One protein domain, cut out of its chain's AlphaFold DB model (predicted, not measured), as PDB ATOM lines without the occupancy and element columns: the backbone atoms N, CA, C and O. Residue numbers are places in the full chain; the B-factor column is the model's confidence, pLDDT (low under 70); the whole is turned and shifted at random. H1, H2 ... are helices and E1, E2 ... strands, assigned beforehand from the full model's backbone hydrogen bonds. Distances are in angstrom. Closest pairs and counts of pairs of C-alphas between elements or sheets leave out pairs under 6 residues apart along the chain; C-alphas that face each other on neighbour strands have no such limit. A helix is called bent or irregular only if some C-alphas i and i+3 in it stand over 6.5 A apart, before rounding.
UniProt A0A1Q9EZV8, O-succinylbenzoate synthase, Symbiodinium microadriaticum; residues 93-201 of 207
ATOM      1  N   SER A  93      29.799  20.869 -10.318       61.97
ATOM      2  CA  SER A  93      30.424  21.702 -11.349       61.97
ATOM      3  C   SER A  93      29.632  21.556 -12.650       61.97
ATOM      4  O   SER A  93      29.539  20.466 -13.211       61.97
ATOM      5  N   VAL A  94      29.045  22.649 -13.138       57.44
ATOM      6  CA  VAL A  94      28.366  22.669 -14.444       57.44
ATOM      7  C   VAL A  94      29.406  22.953 -15.522       57.44
ATOM      8  O   VAL A  94      30.111  23.959 -15.450       57.44
ATOM      9  N   ALA A  95      29.517  22.078 -16.521       61.78
ATOM     10  CA  ALA A  95      30.521  22.194 -17.572       61.78
ATOM     11  C   ALA A  95      29.863  22.116 -18.953       61.78
ATOM     12  O   ALA A  95      29.401  21.066 -19.391       61.78
ATOM     13  N   LYS A  96      29.882  23.233 -19.685       66.00
ATOM     14  CA  LYS A  96      29.441  23.280 -21.085       66.00
ATOM     15  C   LYS A  96      30.579  22.821 -21.992       66.00
ATOM     16  O   LYS A  96      31.359  23.639 -22.486       66.00
ATOM     17  N   LEU A  97      30.728  21.508 -22.146       64.75
ATOM     18  CA  LEU A  97      31.782  20.889 -22.948       64.75
ATOM     19  C   LEU A  97      31.176  20.091 -24.098       64.75
ATOM     20  O   LEU A  97      30.283  19.278 -23.896       64.75
ATOM     21  N   LYS A  98      31.709  20.308 -25.305       70.25
ATOM     22  CA  LYS A  98      31.276  19.628 -26.537       70.25
ATOM     23  C   LYS A  98      32.313  18.632 -27.076       70.25
ATOM     24  O   LYS A  98      32.256  18.261 -28.241       70.25
ATOM     25  N   ASP A  99      33.295  18.262 -26.256       85.50
ATOM     26  CA  ASP A  99      34.451  17.448 -26.643       85.50
ATOM     27  C   ASP A  99      34.761  16.404 -25.562       85.50
ATOM     28  O   ASP A  99      34.968  16.759 -24.399       85.50
ATOM     29  N   ALA A 100      34.783  15.124 -25.941       89.50
ATOM     30  CA  ALA A 100      34.920  14.018 -24.995       89.50
ATOM     31  C   ALA A 100      36.297  14.000 -24.314       89.50
ATOM     32  O   ALA A 100      36.385  13.748 -23.114       89.50
ATOM     33  N   GLU A 101      37.376  14.338 -25.031       89.50
ATOM     34  CA  GLU A 101      38.733  14.362 -24.469       89.50
ATOM     35  C   GLU A 101      38.853  15.401 -23.342       89.50
ATOM     36  O   GLU A 101      39.410  15.137 -22.273       89.50
ATOM     37  N   ARG A 102      38.310  16.606 -23.551       86.88
ATOM     38  CA  ARG A 102      38.244  17.651 -22.520       86.88
ATOM     39  C   ARG A 102      37.357  17.248 -21.349       86.88
ATOM     40  O   ARG A 102      37.773  17.465 -20.211       86.88
ATOM     41  N   THR A 103      36.194  16.655 -21.606       89.81
ATOM     42  CA  THR A 103      35.293  16.175 -20.548       89.81
ATOM     43  C   THR A 103      35.968  15.107 -19.690       89.81
ATOM     44  O   THR A 103      35.952  15.213 -18.466       89.81
ATOM     45  N   ASN A 104      36.654  14.147 -20.310       92.50
ATOM     46  CA  ASN A 104      37.374  13.085 -19.610       92.50
ATOM     47  C   ASN A 104      38.493  13.646 -18.720       92.50
ATOM     48  O   ASN A 104      38.556  13.319 -17.538       92.50
ATOM     49  N   ARG A 105      39.312  14.573 -19.240       87.94
ATOM     50  CA  ARG A 105      40.359  15.236 -18.440       87.94
ATOM     51  C   ARG A 105      39.798  16.062 -17.284       87.94
ATOM     52  O   ARG A 105      40.436  16.162 -16.238       87.94
ATOM     53  N   LEU A 106      38.645  16.707 -17.470       86.31
ATOM     54  CA  LEU A 106      37.986  17.439 -16.389       86.31
ATOM     55  C   LEU A 106      37.480  16.473 -15.314       86.31
ATOM     56  O   LEU A 106      37.704  16.724 -14.134       86.31
ATOM     57  N   ALA A 107      36.845  15.373 -15.719       88.94
ATOM     58  CA  ALA A 107      36.340  14.357 -14.806       88.94
ATOM     59  C   ALA A 107      37.454  13.755 -13.941       88.94
ATOM     60  O   ALA A 107      37.299  13.672 -12.727       88.94
ATOM     61  N   GLU A 108      38.599  13.415 -14.537       88.94
ATOM     62  CA  GLU A 108      39.770  12.918 -13.802       88.94
ATOM     63  C   GLU A 108      40.250  13.932 -12.757       88.94
ATOM     64  O   GLU A 108      40.368  13.600 -11.580       88.94
ATOM     65  N   LYS A 109      40.416  15.202 -13.144       86.88
ATOM     66  CA  LYS A 109      40.827  16.266 -12.212       86.88
ATOM     67  C   LYS A 109      39.819  16.498 -11.089       86.88
ATOM     68  O   LYS A 109      40.210  16.794  -9.961       86.88
ATOM     69  N   LEU A 110      38.524  16.426 -11.390       83.94
ATOM     70  CA  LEU A 110      37.474  16.583 -10.387       83.94
ATOM     71  C   LEU A 110      37.461  15.404  -9.414       83.94
ATOM     72  O   LEU A 110      37.352  15.628  -8.210       83.94
ATOM     73  N   LEU A 111      37.636  14.183  -9.922       85.00
ATOM     74  CA  LEU A 111      37.750  12.981  -9.106       85.00
ATOM     75  C   LEU A 111      38.986  13.039  -8.198       85.00
ATOM     76  O   LEU A 111      38.884  12.753  -7.013       85.00
ATOM     77  N   GLU A 112      40.138  13.475  -8.711       85.44
ATOM     78  CA  GLU A 112      41.364  13.637  -7.915       85.44
ATOM     79  C   GLU A 112      41.202  14.666  -6.787       85.44
ATOM     80  O   GLU A 112      41.699  14.463  -5.681       85.44
ATOM     81  N   ARG A 113      40.513  15.781  -7.057       82.94
ATOM     82  CA  ARG A 113      40.403  16.899  -6.106       82.94
ATOM     83  C   ARG A 113      39.279  16.740  -5.096       82.94
ATOM     84  O   ARG A 113      39.434  17.141  -3.947       82.94
ATOM     85  N   ARG A 114      38.127  16.230  -5.531       80.38
ATOM     86  CA  ARG A 114      36.906  16.170  -4.714       80.38
ATOM     87  C   ARG A 114      36.395  14.755  -4.480       80.38
ATOM     88  O   ARG A 114      35.425  14.585  -3.742       80.38
ATOM     89  N   GLY A 115      37.022  13.754  -5.092       81.25
ATOM     90  CA  GLY A 115      36.608  12.367  -4.970       81.25
ATOM     91  C   GLY A 115      35.186  12.143  -5.470       81.25
ATOM     92  O   GLY A 115      34.723  12.729  -6.450       81.25
ATOM     93  N   ASP A 116      34.481  11.304  -4.729       79.31
ATOM     94  CA  ASP A 116      33.097  10.902  -4.951       79.31
ATOM     95  C   ASP A 116      32.068  12.020  -4.727       79.31
ATOM     96  O   ASP A 116      30.883  11.800  -4.970       79.31
ATOM     97  N   LYS A 117      32.480  13.212  -4.276       78.69
ATOM     98  CA  LYS A 117      31.595  14.379  -4.120       78.69
ATOM     99  C   LYS A 117      31.478  15.226  -5.382       78.69
ATOM    100  O   LYS A 117      30.583  16.061  -5.447       78.69
ATOM    101  N   ALA A 118      32.366  15.046  -6.360       81.75
ATOM    102  CA  ALA A 118      32.277  15.774  -7.619       81.75
ATOM    103  C   ALA A 118      31.020  15.370  -8.398       81.75
ATOM    104  O   ALA A 118      30.680  14.191  -8.473       81.75
ATOM    105  N   ARG A 119      30.356  16.342  -9.021       80.62
ATOM    106  CA  ARG A 119      29.296  16.098 -10.005       80.62
ATOM    107  C   ARG A 119      29.524  16.945 -11.246       80.62
ATOM    108  O   ARG A 119      29.972  18.088 -11.137       80.62
ATOM    109  N   LEU A 120      29.209  16.373 -12.401       84.31
ATOM    110  CA  LEU A 120      29.240  17.007 -13.711       84.31
ATOM    111  C   LEU A 120      27.826  17.099 -14.271       84.31
ATOM    112  O   LEU A 120      27.066  16.137 -14.247       84.31
ATOM    113  N   ARG A 121      27.498  18.260 -14.826       87.19
ATOM    114  CA  ARG A 121      26.312  18.453 -15.663       87.19
ATOM    115  C   ARG A 121      26.787  18.943 -17.013       87.19
ATOM    116  O   ARG A 121      27.498  19.952 -17.073       87.19
ATOM    117  N   LEU A 122      26.466  18.181 -18.051       87.44
ATOM    118  CA  LEU A 122      26.863  18.467 -19.422       87.44
ATOM    119  C   LEU A 122      25.684  19.074 -20.166       87.44
ATOM    120  O   LEU A 122      24.546  18.717 -19.902       87.44
ATOM    121  N   ASP A 123      25.969  19.959 -21.111       89.06
ATOM    122  CA  ASP A 123      24.954  20.641 -21.907       89.06
ATOM    123  C   ASP A 123      25.469  20.802 -23.343       89.06
ATOM    124  O   ASP A 123      26.480  21.474 -23.601       89.06
ATOM    125  N   ALA A 124      24.780  20.156 -24.284       88.12
ATOM    126  CA  ALA A 124      25.120  20.181 -25.700       88.12
ATOM    127  C   ALA A 124      24.513  21.386 -26.435       88.12
ATOM    128  O   ALA A 124      25.020  21.757 -27.502       88.12
ATOM    129  N   ASN A 125      23.505  22.052 -25.858       87.19
ATOM    130  CA  ASN A 125      22.706  23.109 -26.482       87.19
ATOM    131  C   ASN A 125      22.271  22.709 -27.898       87.19
ATOM    132  O   ASN A 125      22.538  23.443 -28.859       87.19
ATOM    133  N   ARG A 126      21.691  21.511 -28.045       87.25
ATOM    134  CA  ARG A 126      21.101  21.029 -29.302       87.25
ATOM    135  C   ARG A 126      22.086  20.994 -30.470       87.25
ATOM    136  O   ARG A 126      21.729  21.294 -31.599       87.25
ATOM    137  N   ALA A 127      23.361  20.712 -30.214       86.56
ATOM    138  CA  ALA A 127      24.403  20.890 -31.228       86.56
ATOM    139  C   ALA A 127      24.692  19.649 -32.080       86.56
ATOM    140  O   ALA A 127      25.520  19.736 -32.989       86.56
ATOM    141  N   TRP A 128      24.081  18.507 -31.771       91.44
ATOM    142  CA  TRP A 128      24.447  17.231 -32.372       91.44
ATOM    143  C   TRP A 128      23.287  16.556 -33.092       91.44
ATOM    144  O   TRP A 128      22.113  16.737 -32.774       91.44
ATOM    145  N   THR A 129      23.648  15.713 -34.055       92.00
ATOM    146  CA  THR A 129      22.774  14.634 -34.516       92.00
ATOM    147  C   THR A 129      22.736  13.508 -33.476       92.00
ATOM    148  O   THR A 129      23.634  13.396 -32.638       92.00
ATOM    149  N   THR A 130      21.749  12.615 -33.566       92.06
ATOM    150  CA  THR A 130      21.660  11.398 -32.733       92.06
ATOM    151  C   THR A 130      22.969  10.600 -32.736       92.06
ATOM    152  O   THR A 130      23.464  10.204 -31.683       92.06
ATOM    153  N   ALA A 131      23.580  10.415 -33.913       93.50
ATOM    154  CA  ALA A 131      24.830   9.670 -34.055       93.50
ATOM    155  C   ALA A 131      26.006  10.360 -33.345       93.50
ATOM    156  O   ALA A 131      26.775   9.704 -32.649       93.50
ATOM    157  N   GLN A 132      26.118  11.685 -33.474       93.81
ATOM    158  CA  GLN A 132      27.164  12.468 -32.812       93.81
ATOM    159  C   GLN A 132      27.003  12.470 -31.286       93.81
ATOM    160  O   GLN A 132      27.992  12.343 -30.566       93.81
ATOM    161  N   ALA A 133      25.770  12.571 -30.782       93.25
ATOM    162  CA  ALA A 133      25.495  12.482 -29.351       93.25
ATOM    163  C   ALA A 133      25.881  11.100 -28.791       93.25
ATOM    164  O   ALA A 133      26.544  11.009 -27.755       93.25
ATOM    165  N   ALA A 134      25.532  10.024 -29.504       94.94
ATOM    166  CA  ALA A 134      25.906   8.665 -29.122       94.94
ATOM    167  C   ALA A 134      27.428   8.442 -29.165       94.94
ATOM    168  O   ALA A 134      27.989   7.850 -28.243       94.94
ATOM    169  N   GLU A 135      28.115   8.944 -30.197       96.00
ATOM    170  CA  GLU A 135      29.578   8.883 -30.307       96.00
ATOM    171  C   GLU A 135      30.258   9.604 -29.135       96.00
ATOM    172  O   GLU A 135      31.167   9.048 -28.508       96.00
ATOM    173  N   PHE A 136      29.783  10.804 -28.787       95.31
ATOM    174  CA  PHE A 136      30.285  11.564 -27.647       95.31
ATOM    175  C   PHE A 136      30.140  10.781 -26.336       95.31
ATOM    176  O   PHE A 136      31.124  10.608 -25.616       95.31
ATOM    177  N   LEU A 137      28.944  10.257 -26.045       94.81
ATOM    178  CA  LEU A 137      28.656   9.506 -24.818       94.81
ATOM    179  C   LEU A 137      29.440   8.188 -24.724       94.81
ATOM    180  O   LEU A 137      29.936   7.835 -23.651       94.81
ATOM    181  N   ASN A 138      29.606   7.478 -25.841       96.31
ATOM    182  CA  ASN A 138      30.410   6.255 -25.899       96.31
ATOM    183  C   ASN A 138      31.916   6.527 -25.761       96.31
ATOM    184  O   ASN A 138      32.661   5.642 -25.341       96.31
ATOM    185  N   SER A 139      32.355   7.753 -26.048       96.69
ATOM    186  CA  SER A 139      33.742   8.198 -25.867       96.69
ATOM    187  C   SER A 139      34.047   8.699 -24.448       96.69
ATOM    188  O   SER A 139      35.203   9.006 -24.135       96.69
ATOM    189  N   LEU A 140      33.042   8.791 -23.570       95.56
ATOM    190  CA  LEU A 140      33.255   9.179 -22.178       95.56
ATOM    191  C   LEU A 140      33.954   8.065 -21.392       95.56
ATOM    192  O   LEU A 140      33.566   6.890 -21.431       95.56
ATOM    193  N   SER A 141      34.969   8.460 -20.626       96.19
ATOM    194  CA  SER A 141      35.682   7.572 -19.715       96.19
ATOM    195  C   SER A 141      34.758   7.102 -18.583       96.19
ATOM    196  O   SER A 141      33.779   7.780 -18.262       96.19
ATOM    197  N   PRO A 142      35.062   5.974 -17.913       95.62
ATOM    198  CA  PRO A 142      34.279   5.523 -16.762       95.62
ATOM    199  C   PRO A 142      34.150   6.582 -15.660       95.62
ATOM    200  O   PRO A 142      33.088   6.710 -15.061       95.62
ATOM    201  N   ALA A 143      35.202   7.379 -15.431       93.38
ATOM    202  CA  ALA A 143      35.171   8.481 -14.473       93.38
ATOM    203  C   ALA A 143      34.201   9.590 -14.909       93.38
ATOM    204  O   ALA A 143      33.403  10.056 -14.102       93.38
ATOM    205  N   ALA A 144      34.230   9.988 -16.186       93.00
ATOM    206  CA  ALA A 144      33.301  10.986 -16.708       93.00
ATOM    207  C   ALA A 144      31.849  10.512 -16.612       93.00
ATOM    208  O   ALA A 144      31.001  11.266 -16.143       93.00
ATOM    209  N   VAL A 145      31.576   9.257 -16.976       94.06
ATOM    210  CA  VAL A 145      30.245   8.652 -16.836       94.06
ATOM    211  C   VAL A 145      29.793   8.661 -15.374       94.06
ATOM    212  O   VAL A 145      28.709   9.148 -15.081       94.06
ATOM    213  N   ALA A 146      30.636   8.199 -14.447       90.50
ATOM    214  CA  ALA A 146      30.292   8.107 -13.027       90.50
ATOM    215  C   ALA A 146      30.034   9.468 -12.360       90.50
ATOM    216  O   ALA A 146      29.232   9.556 -11.433       90.50
ATOM    217  N   LEU A 147      30.723  10.524 -12.804       89.25
ATOM    218  CA  LEU A 147      30.539  11.870 -12.265       89.25
ATOM    219  C   LEU A 147      29.381  12.629 -12.917       89.25
ATOM    220  O   LEU A 147      28.935  13.623 -12.345       89.25
ATOM    221  N   THR A 148      28.923  12.224 -14.103       89.19
ATOM    222  CA  THR A 148      27.914  12.977 -14.855       89.19
ATOM    223  C   THR A 148      26.506  12.657 -14.360       89.19
ATOM    224  O   THR A 148      26.029  11.538 -14.516       89.19
ATOM    225  N   ASP A 149      25.820  13.663 -13.816       85.75
ATOM    226  CA  ASP A 149      24.417  13.564 -13.403       85.75
ATOM    227  C   ASP A 149      23.510  13.341 -14.619       85.75
ATOM    228  O   ASP A 149      22.634  12.472 -14.604       85.75
ATOM    229  N   TYR A 150      23.719  14.150 -15.662       85.00
ATOM    230  CA  TYR A 150      22.974  14.105 -16.914       85.00
ATOM    231  C   TYR A 150      23.680  14.878 -18.049       85.00
ATOM    232  O   TYR A 150      24.587  15.686 -17.813       85.00
ATOM    233  N   LEU A 151      23.206  14.653 -19.277       89.25
ATOM    234  CA  LEU A 151      23.470  15.447 -20.476       89.25
ATOM    235  C   LEU A 151      22.194  16.185 -20.908       89.25
ATOM    236  O   LEU A 151      21.196  15.557 -21.260       89.25
ATOM    237  N   GLU A 152      22.253  17.511 -20.905       88.44
ATOM    238  CA  GLU A 152      21.190  18.389 -21.382       88.44
ATOM    239  C   GLU A 152      21.223  18.557 -22.905       88.44
ATOM    240  O   GLU A 152      22.283  18.744 -23.513       88.44
ATOM    241  N   GLU A 153      20.029  18.515 -23.498       86.06
ATOM    242  CA  GLU A 153      19.752  18.872 -24.893       86.06
ATOM    243  C   GLU A 153      20.714  18.261 -25.938       86.06
ATOM    244  O   GLU A 153      21.304  19.000 -26.734       86.06
ATOM    245  N   PRO A 154      20.903  16.927 -25.972       88.06
ATOM    246  CA  PRO A 154      21.869  16.280 -26.859       88.06
ATOM    247  C   PRO A 154      21.635  16.595 -28.339       88.06
ATOM    248  O   PRO A 154      22.600  16.833 -29.063       88.06
ATOM    249  N   THR A 155      20.379  16.610 -28.792       89.06
ATOM    250  CA  THR A 155      20.034  16.723 -30.214       89.06
ATOM    251  C   THR A 155      19.236  17.976 -30.540       89.06
ATOM    252  O   THR A 155      18.550  18.546 -29.690       89.06
ATOM    253  N   GLN A 156      19.340  18.418 -31.795       84.38
ATOM    254  CA  GLN A 156      18.519  19.508 -32.312       84.38
ATOM    255  C   GLN A 156      17.089  19.085 -32.616       84.38
ATOM    256  O   GLN A 156      16.844  17.985 -33.099       84.38
ATOM    257  N   TRP A 157      16.163  20.009 -32.364       81.88
ATOM    258  CA  TRP A 157      14.810  19.922 -32.889       81.88
ATOM    259  C   TRP A 157      14.812  20.392 -34.342       81.88
ATOM    260  O   TRP A 157      15.150  21.547 -34.618       81.88
ATOM    261  N   GLU A 158      14.404  19.527 -35.261       82.31
ATOM    262  CA  GLU A 158      14.349  19.859 -36.683       82.31
ATOM    263  C   GLU A 158      13.039  20.582 -37.049       82.31
ATOM    264  O   GLU A 158      11.964  20.248 -36.536       82.31
ATOM    265  N   PRO A 159      13.061  21.576 -37.955       79.62
ATOM    266  CA  PRO A 159      11.837  22.209 -38.431       79.62
ATOM    267  C   PRO A 159      10.857  21.188 -39.029       79.62
ATOM    268  O   PRO A 159      11.195  20.465 -39.964       79.62
ATOM    269  N   GLY A 160       9.623  21.163 -38.519       81.44
ATOM    270  CA  GLY A 160       8.571  20.248 -38.980       81.44
ATOM    271  C   GLY A 160       8.589  18.857 -38.338       81.44
ATOM    272  O   GLY A 160       7.689  18.075 -38.626       81.44
ATOM    273  N   GLN A 161       9.557  18.573 -37.464       82.62
ATOM    274  CA  GLN A 161       9.591  17.358 -36.653       82.62
ATOM    275  C   GLN A 161       8.434  17.340 -35.648       82.62
ATOM    276  O   GLN A 161       8.091  18.385 -35.085       82.62
ATOM    277  N   SER A 162       7.835  16.172 -35.413       81.62
ATOM    278  CA  SER A 162       6.833  15.998 -34.357       81.62
ATOM    279  C   SER A 162       7.483  15.795 -32.975       81.62
ATOM    280  O   SER A 162       8.623  15.329 -32.885       81.62
ATOM    281  N   PRO A 163       6.776  16.088 -31.867       78.31
ATOM    282  CA  PRO A 163       7.240  15.746 -30.519       78.31
ATOM    283  C   PRO A 163       7.607  14.276 -30.341       78.31
ATOM    284  O   PRO A 163       8.625  13.974 -29.724       78.31
ATOM    285  N   GLU A 164       6.833  13.359 -30.912       78.62
ATOM    286  CA  GLU A 164       7.105  11.924 -30.850       78.62
ATOM    287  C   GLU A 164       8.404  11.567 -31.575       78.62
ATOM    288  O   GLU A 164       9.207  10.800 -31.050       78.62
ATOM    289  N   GLU A 165       8.652  12.155 -32.750       80.25
ATOM    290  CA  GLU A 165       9.905  11.960 -33.485       80.25
ATOM    291  C   GLU A 165      11.106  12.518 -32.713       80.25
ATOM    292  O   GLU A 165      12.186  11.929 -32.738       80.25
ATOM    293  N   PHE A 166      10.941  13.646 -32.019       80.31
ATOM    294  CA  PHE A 166      11.991  14.216 -31.176       80.31
ATOM    295  C   PHE A 166      12.292  13.335 -29.961       80.31
ATOM    296  O   PHE A 166      13.455  13.045 -29.682       80.31
ATOM    297  N   LEU A 167      11.261  12.845 -29.270       79.00
ATOM    298  CA  LEU A 167      11.425  11.920 -28.148       79.00
ATOM    299  C   LEU A 167      12.047  10.591 -28.597       79.00
ATOM    300  O   LEU A 167      12.909  10.055 -27.901       79.00
ATOM    301  N   GLN A 168      11.689  10.094 -29.784       81.38
ATOM    302  CA  GLN A 168      12.292   8.884 -30.341       81.38
ATOM    303  C   GLN A 168      13.798   9.052 -30.569       81.38
ATOM    304  O   GLN A 168      14.558   8.142 -30.259       81.38
ATOM    305  N   GLN A 169      14.269  10.223 -31.018       85.31
ATOM    306  CA  GLN A 169      15.712  10.463 -31.150       85.31
ATOM    307  C   GLN A 169      16.455  10.326 -29.815       85.31
ATOM    308  O   GLN A 169      17.599   9.878 -29.792       85.31
ATOM    309  N   TRP A 170      15.832  10.705 -28.700       83.44
ATOM    310  CA  TRP A 170      16.438  10.598 -27.371       83.44
ATOM    311  C   TRP A 170      16.457   9.160 -26.867       83.44
ATOM    312  O   TRP A 170      17.439   8.735 -26.249       83.44
ATOM    313  N   GLU A 171      15.408   8.402 -27.174       82.75
ATOM    314  CA  GLU A 171      15.371   6.961 -26.939       82.75
ATOM    315  C   GLU A 171      16.453   6.250 -27.763       82.75
ATOM    316  O   GLU A 171      17.157   5.382 -27.247       82.75
ATOM    317  N   ASP A 172      16.669   6.678 -29.010       86.25
ATOM    318  CA  ASP A 172      17.712   6.140 -29.880       86.25
ATOM    319  C   ASP A 172      19.116   6.431 -29.322       86.25
ATOM    320  O   ASP A 172      19.959   5.532 -29.294       86.25
ATOM    321  N   VAL A 173      19.379   7.650 -28.818       87.38
ATOM    322  CA  VAL A 173      20.648   7.971 -28.128       87.38
ATOM    323  C   VAL A 173      20.816   7.106 -26.876       87.38
ATOM    324  O   VAL A 173      21.888   6.535 -26.655       87.38
ATOM    325  N   SER A 174      19.771   6.990 -26.054       85.00
ATOM    326  CA  SER A 174      19.809   6.203 -24.815       85.00
ATOM    327  C   SER A 174      20.091   4.731 -25.116       85.00
ATOM    328  O   SER A 174      21.024   4.150 -24.564       85.00
ATOM    329  N   THR A 175      19.387   4.156 -26.089       84.69
ATOM    330  CA  THR A 175      19.580   2.776 -26.545       84.69
ATOM    331  C   THR A 175      20.986   2.556 -27.102       84.69
ATOM    332  O   THR A 175      21.677   1.625 -26.687       84.69
ATOM    333  N   ALA A 176      21.459   3.434 -27.994       89.06
ATOM    334  CA  ALA A 176      22.775   3.317 -28.634       89.06
ATOM    335  C   ALA A 176      23.954   3.443 -27.656       89.06
ATOM    336  O   ALA A 176      25.080   3.049 -27.971       89.06
ATOM    337  N   THR A 177      23.709   4.008 -26.477       89.06
ATOM    338  CA  THR A 177      24.721   4.202 -25.438       89.06
ATOM    339  C   THR A 177      24.515   3.275 -24.248       89.06
ATOM    340  O   THR A 177      25.329   3.298 -23.332       89.06
ATOM    341  N   GLY A 178      23.458   2.455 -24.240       83.81
ATOM    342  CA  GLY A 178      23.087   1.629 -23.090       83.81
ATOM    343  C   GLY A 178      22.762   2.459 -21.846       83.81
ATOM    344  O   GLY A 178      23.104   2.054 -20.739       83.81
ATOM    345  N   SER A 179      22.183   3.648 -22.034       84.25
ATOM    346  CA  SER A 179      21.776   4.577 -20.972       84.25
ATOM    347  C   SER A 179      22.897   4.917 -19.983       84.25
ATOM    348  O   SER A 179      22.654   5.109 -18.792       84.25
ATOM    349  N   ARG A 180      24.143   5.009 -20.478       86.19
ATOM    350  CA  ARG A 180      25.337   5.328 -19.671       86.19
ATOM    351  C   ARG A 180      25.186   6.614 -18.864       86.19
ATOM    352  O   ARG A 180      25.691   6.693 -17.751       86.19
ATOM    353  N   VAL A 181      24.533   7.618 -19.440       86.88
ATOM    354  CA  VAL A 181      24.292   8.927 -18.828       86.88
ATOM    355  C   VAL A 181      22.821   9.274 -19.022       86.88
ATOM    356  O   VAL A 181      22.256   9.010 -20.082       86.88
ATOM    357  N   ARG A 182      22.195   9.869 -18.003       85.88
ATOM    358  CA  ARG A 182      20.805  10.336 -18.092       85.88
ATOM    359  C   ARG A 182      20.706  11.511 -19.062       85.88
ATOM    360  O   ARG A 182      21.591  12.360 -19.084       85.88
ATOM    361  N   LEU A 183      19.623  11.593 -19.819       85.75
ATOM    362  CA  LEU A 183      19.347  12.741 -20.684       85.75
ATOM    363  C   LEU A 183      18.368  13.691 -19.988       85.75
ATOM    364  O   LEU A 183      17.482  13.241 -19.262       85.75
ATOM    365  N   ALA A 184      18.537  14.995 -20.193       83.88
ATOM    366  CA  ALA A 184      17.697  16.029 -19.593       83.88
ATOM    367  C   ALA A 184      17.291  17.090 -20.621       83.88
ATOM    368  O   ALA A 184      18.079  17.461 -21.489       83.88
ATOM    369  N   VAL A 185      16.054  17.571 -20.518       74.88
ATOM    370  CA  VAL A 185      15.487  18.633 -21.360       74.88
ATOM    371  C   VAL A 185      15.588  19.958 -20.614       74.88
ATOM    372  O   VAL A 185      15.267  20.008 -19.429       74.88
ATOM    373  N   ASP A 186      16.014  21.018 -21.301       70.81
ATOM    374  CA  ASP A 186      16.003  22.375 -20.747       70.81
ATOM    375  C   ASP A 186      14.588  22.983 -20.781       70.81
ATOM    376  O   ASP A 186      13.756  22.671 -21.641       70.81
ATOM    377  N   GLU A 187      14.330  23.917 -19.868       56.56
ATOM    378  CA  GLU A 187      13.058  24.630 -19.721       56.56
ATOM    379  C   GLU A 187      12.640  25.322 -21.030       56.56
ATOM    380  O   GLU A 187      11.455  25.382 -21.372       56.56
ATOM    381  N   SER A 188      13.615  25.750 -21.835       54.81
ATOM    382  CA  SER A 188      13.381  26.395 -23.128       54.81
ATOM    383  C   SER A 188      12.704  25.497 -24.182       54.81
ATOM    384  O   SER A 188      12.135  26.019 -25.143       54.81
ATOM    385  N   LEU A 189      12.715  24.166 -24.019       52.44
ATOM    386  CA  LEU A 189      11.916  23.222 -24.823       52.44
ATOM    387  C   LEU A 189      10.501  23.024 -24.252       52.44
ATOM    388  O   LEU A 189       9.545  22.861 -25.019       52.44
ATOM    389  N   THR A 190      10.352  23.098 -22.925       50.62
ATOM    390  CA  THR A 190       9.058  22.937 -22.236       50.62
ATOM    391  C   THR A 190       8.109  24.125 -22.417       50.62
ATOM    392  O   THR A 190       6.894  23.954 -22.385       50.62
ATOM    393  N   GLU A 191       8.637  25.325 -22.681       46.56
ATOM    394  CA  GLU A 191       7.816  26.516 -22.951       46.56
ATOM    395  C   GLU A 191       7.314  26.604 -24.404       46.56
ATOM    396  O   GLU A 191       6.391  27.369 -24.693       46.56
ATOM    397  N   GLY A 192       7.923  25.856 -25.332       46.34
ATOM    398  CA  GLY A 192       7.705  26.047 -26.768       46.34
ATOM    399  C   GLY A 192       7.098  24.866 -27.518       46.34
ATOM    400  O   GLY A 192       6.447  25.096 -28.537       46.34
ATOM    401  N   VAL A 193       7.347  23.622 -27.084       48.16
ATOM    402  CA  VAL A 193       7.189  22.476 -27.998       48.16
ATOM    403  C   VAL A 193       6.700  21.181 -27.337       48.16
ATOM    404  O   VAL A 193       5.938  20.443 -27.956       48.16
ATOM    405  N   VAL A 194       7.088  20.901 -26.091       46.31
ATOM    406  CA  VAL A 194       6.747  19.642 -25.404       46.31
ATOM    407  C   VAL A 194       6.073  19.969 -24.078       46.31
ATOM    408  O   VAL A 194       6.649  20.677 -23.254       46.31
ATOM    409  N   SER A 195       4.851  19.476 -23.856       45.50
ATOM    410  CA  SER A 195       4.203  19.655 -22.557       45.50
ATOM    411  C   SER A 195       4.982  18.876 -21.489       45.50
ATOM    412  O   SER A 195       5.469  17.774 -21.746       45.50
ATOM    413  N   LEU A 196       5.101  19.417 -20.272       47.03
ATOM    414  CA  LEU A 196       5.747  18.716 -19.149       47.03
ATOM    415  C   LEU A 196       5.150  17.314 -18.912       47.03
ATOM    416  O   LEU A 196       5.855  16.407 -18.472       47.03
ATOM    417  N   GLU A 197       3.872  17.112 -19.244       47.19
ATOM    418  CA  GLU A 197       3.185  15.822 -19.139       47.19
ATOM    419  C   GLU A 197       3.755  14.765 -20.099       47.19
ATOM    420  O   GLU A 197       3.789  13.582 -19.753       47.19
ATOM    421  N   ASP A 198       4.275  15.163 -21.261       46.66
ATOM    422  CA  ASP A 198       4.863  14.236 -22.233       46.66
ATOM    423  C   ASP A 198       6.257  13.757 -21.812       46.66
ATOM    424  O   ASP A 198       6.602  12.599 -22.047       46.66
ATOM    425  N   LEU A 199       7.012  14.578 -21.074       45.06
ATOM    426  CA  LEU A 199       8.321  14.200 -20.526       45.06
ATOM    427  C   LEU A 199       8.218  13.183 -19.382       45.06
ATOM    428  O   LEU A 199       9.094  12.336 -19.220       45.06
ATOM    429  N   THR A 200       7.126  13.202 -18.610       44.81
ATOM    430  CA  THR A 200       6.915  12.228 -17.518       44.81
ATOM    431  C   THR A 200       6.638  10.799 -18.001       44.81
ATOM    432  O   THR A 200       6.691   9.857 -17.204       44.81
ATOM    433  N   LYS A 201       6.363  10.615 -19.300       44.75
ATOM    434  CA  LYS A 201       6.144   9.300 -19.922       44.75
ATOM    435  C   LYS A 201       7.458   8.578 -20.245       44.75
ATOM    436  O   LYS A 201       7.448   7.353 -20.338       44.75
TER     437      LYS A 201
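This is residues 93 to 201 of the 207 residues of the protein "O-succinylbenzoate synthase" of Symbiodinium microadriaticum (UniProt A0A1Q9EZV8). This is an elongated body in which a small sheet of three parallel strands, E1, E2 and E3, stands with H1 and H3 toward one end, these two helices touching each other and only grazing the sheet. H2 and H4 run side by side outside the sheet, H4 reaching toward the other end; after H4 the backbone comes back beside E3, where residues 183 to 184 pair with it, and then runs out to the two short helices H5 and H6, far from H1. The printed part has 109 residues with six named helices and three named strands in the order E1 H1 E2 H2 H3 E3 H4 H5 H6; the sheet's order is E1 E2 E3, all parallel, and the class is mostly helix. It is compact, with a radius of gyration of the C-alphas of 14.2 A, and spans 45 by 24 by 21 A.

E1 is residues 93 to 95, 6.2 A from first to last C-alpha, and C-alpha 93 stands at (30.424, 21.702, -11.349). H1 is residues 100 to 117, 21.1 A, with a kink of 76 degrees near residue 111; it is irregular, with C-alphas 113 and 116 lying 9.5 A apart. E2 is residues 119 to 123, 13.5 A. H2 is residues 130 to 138, 12.2 A, and H3 is residues 142 to 147, 8.6 A. E3 is residues 148 to 152, 10.8 A. H4 is residues 163 to 177, 21.6 A, beginning at C-alpha 163, (7.240, 15.746, -30.519). H5 is residues 187 to 190, 5.0 A, and H6 is residues 196 to 199, 5.4 A, ending at C-alpha 199, (8.321, 14.200, -20.526).

E1 and E2 are parallel neighbours at 25 degrees, with N 93 and O 119 at 2.9 A and N 95 and O 121 at 3.0 A, within hydrogen-bond range. E2 and E3 are parallel at 14 degrees, with N 149 and O 120 at 2.8 A and N 152 and O 122 at 2.8 A. E1 and E3 are the edge strands. E1, H1, E2 and E2, H2 H3, E3 are strand-helix-strand units, two parallel neighbour strands with helices between, and both crossovers are right-handed. H1 is on the sheet but only grazes it, with its residues 103 to 111, and H3 only grazes it too, with residues 142 to 147. H1 and H3 touch at a steep tilt of 59 degrees, the same way; their closest C-alphas, of Ala 107 and Ala 144, are 4.9 A apart. H1 and H2 are close but not clearly touching, the closest C-alphas being those of Ala 100 and Phe 136, 5.9 A. H2 and H4 touch at a shallow tilt of 31 degrees, the same way, with the C-alphas of Ala 134 and Val 173 closest at 5.4 A; neither is on the sheet. H5 and H6 are close but not clearly touching, with the C-alphas of Thr 190 and Leu 196 closest at 6.2 A, and H4 is apart from both. Every O i to N i+4 pair is within hydrogen-bond range in H2, H3 and H4, and 12 of 14 are in H1; H5 and H6 are too short for such a pair.

The two C-alphas farthest apart, those of Arg 113 and Gly 160, are 45.9 A apart. The printed part has no cut, and no link is long. The mean pLDDT of the printed part is 80.2; residues 93 to 97 and 187 to 201 are under 70, and H6 has a mean of 46.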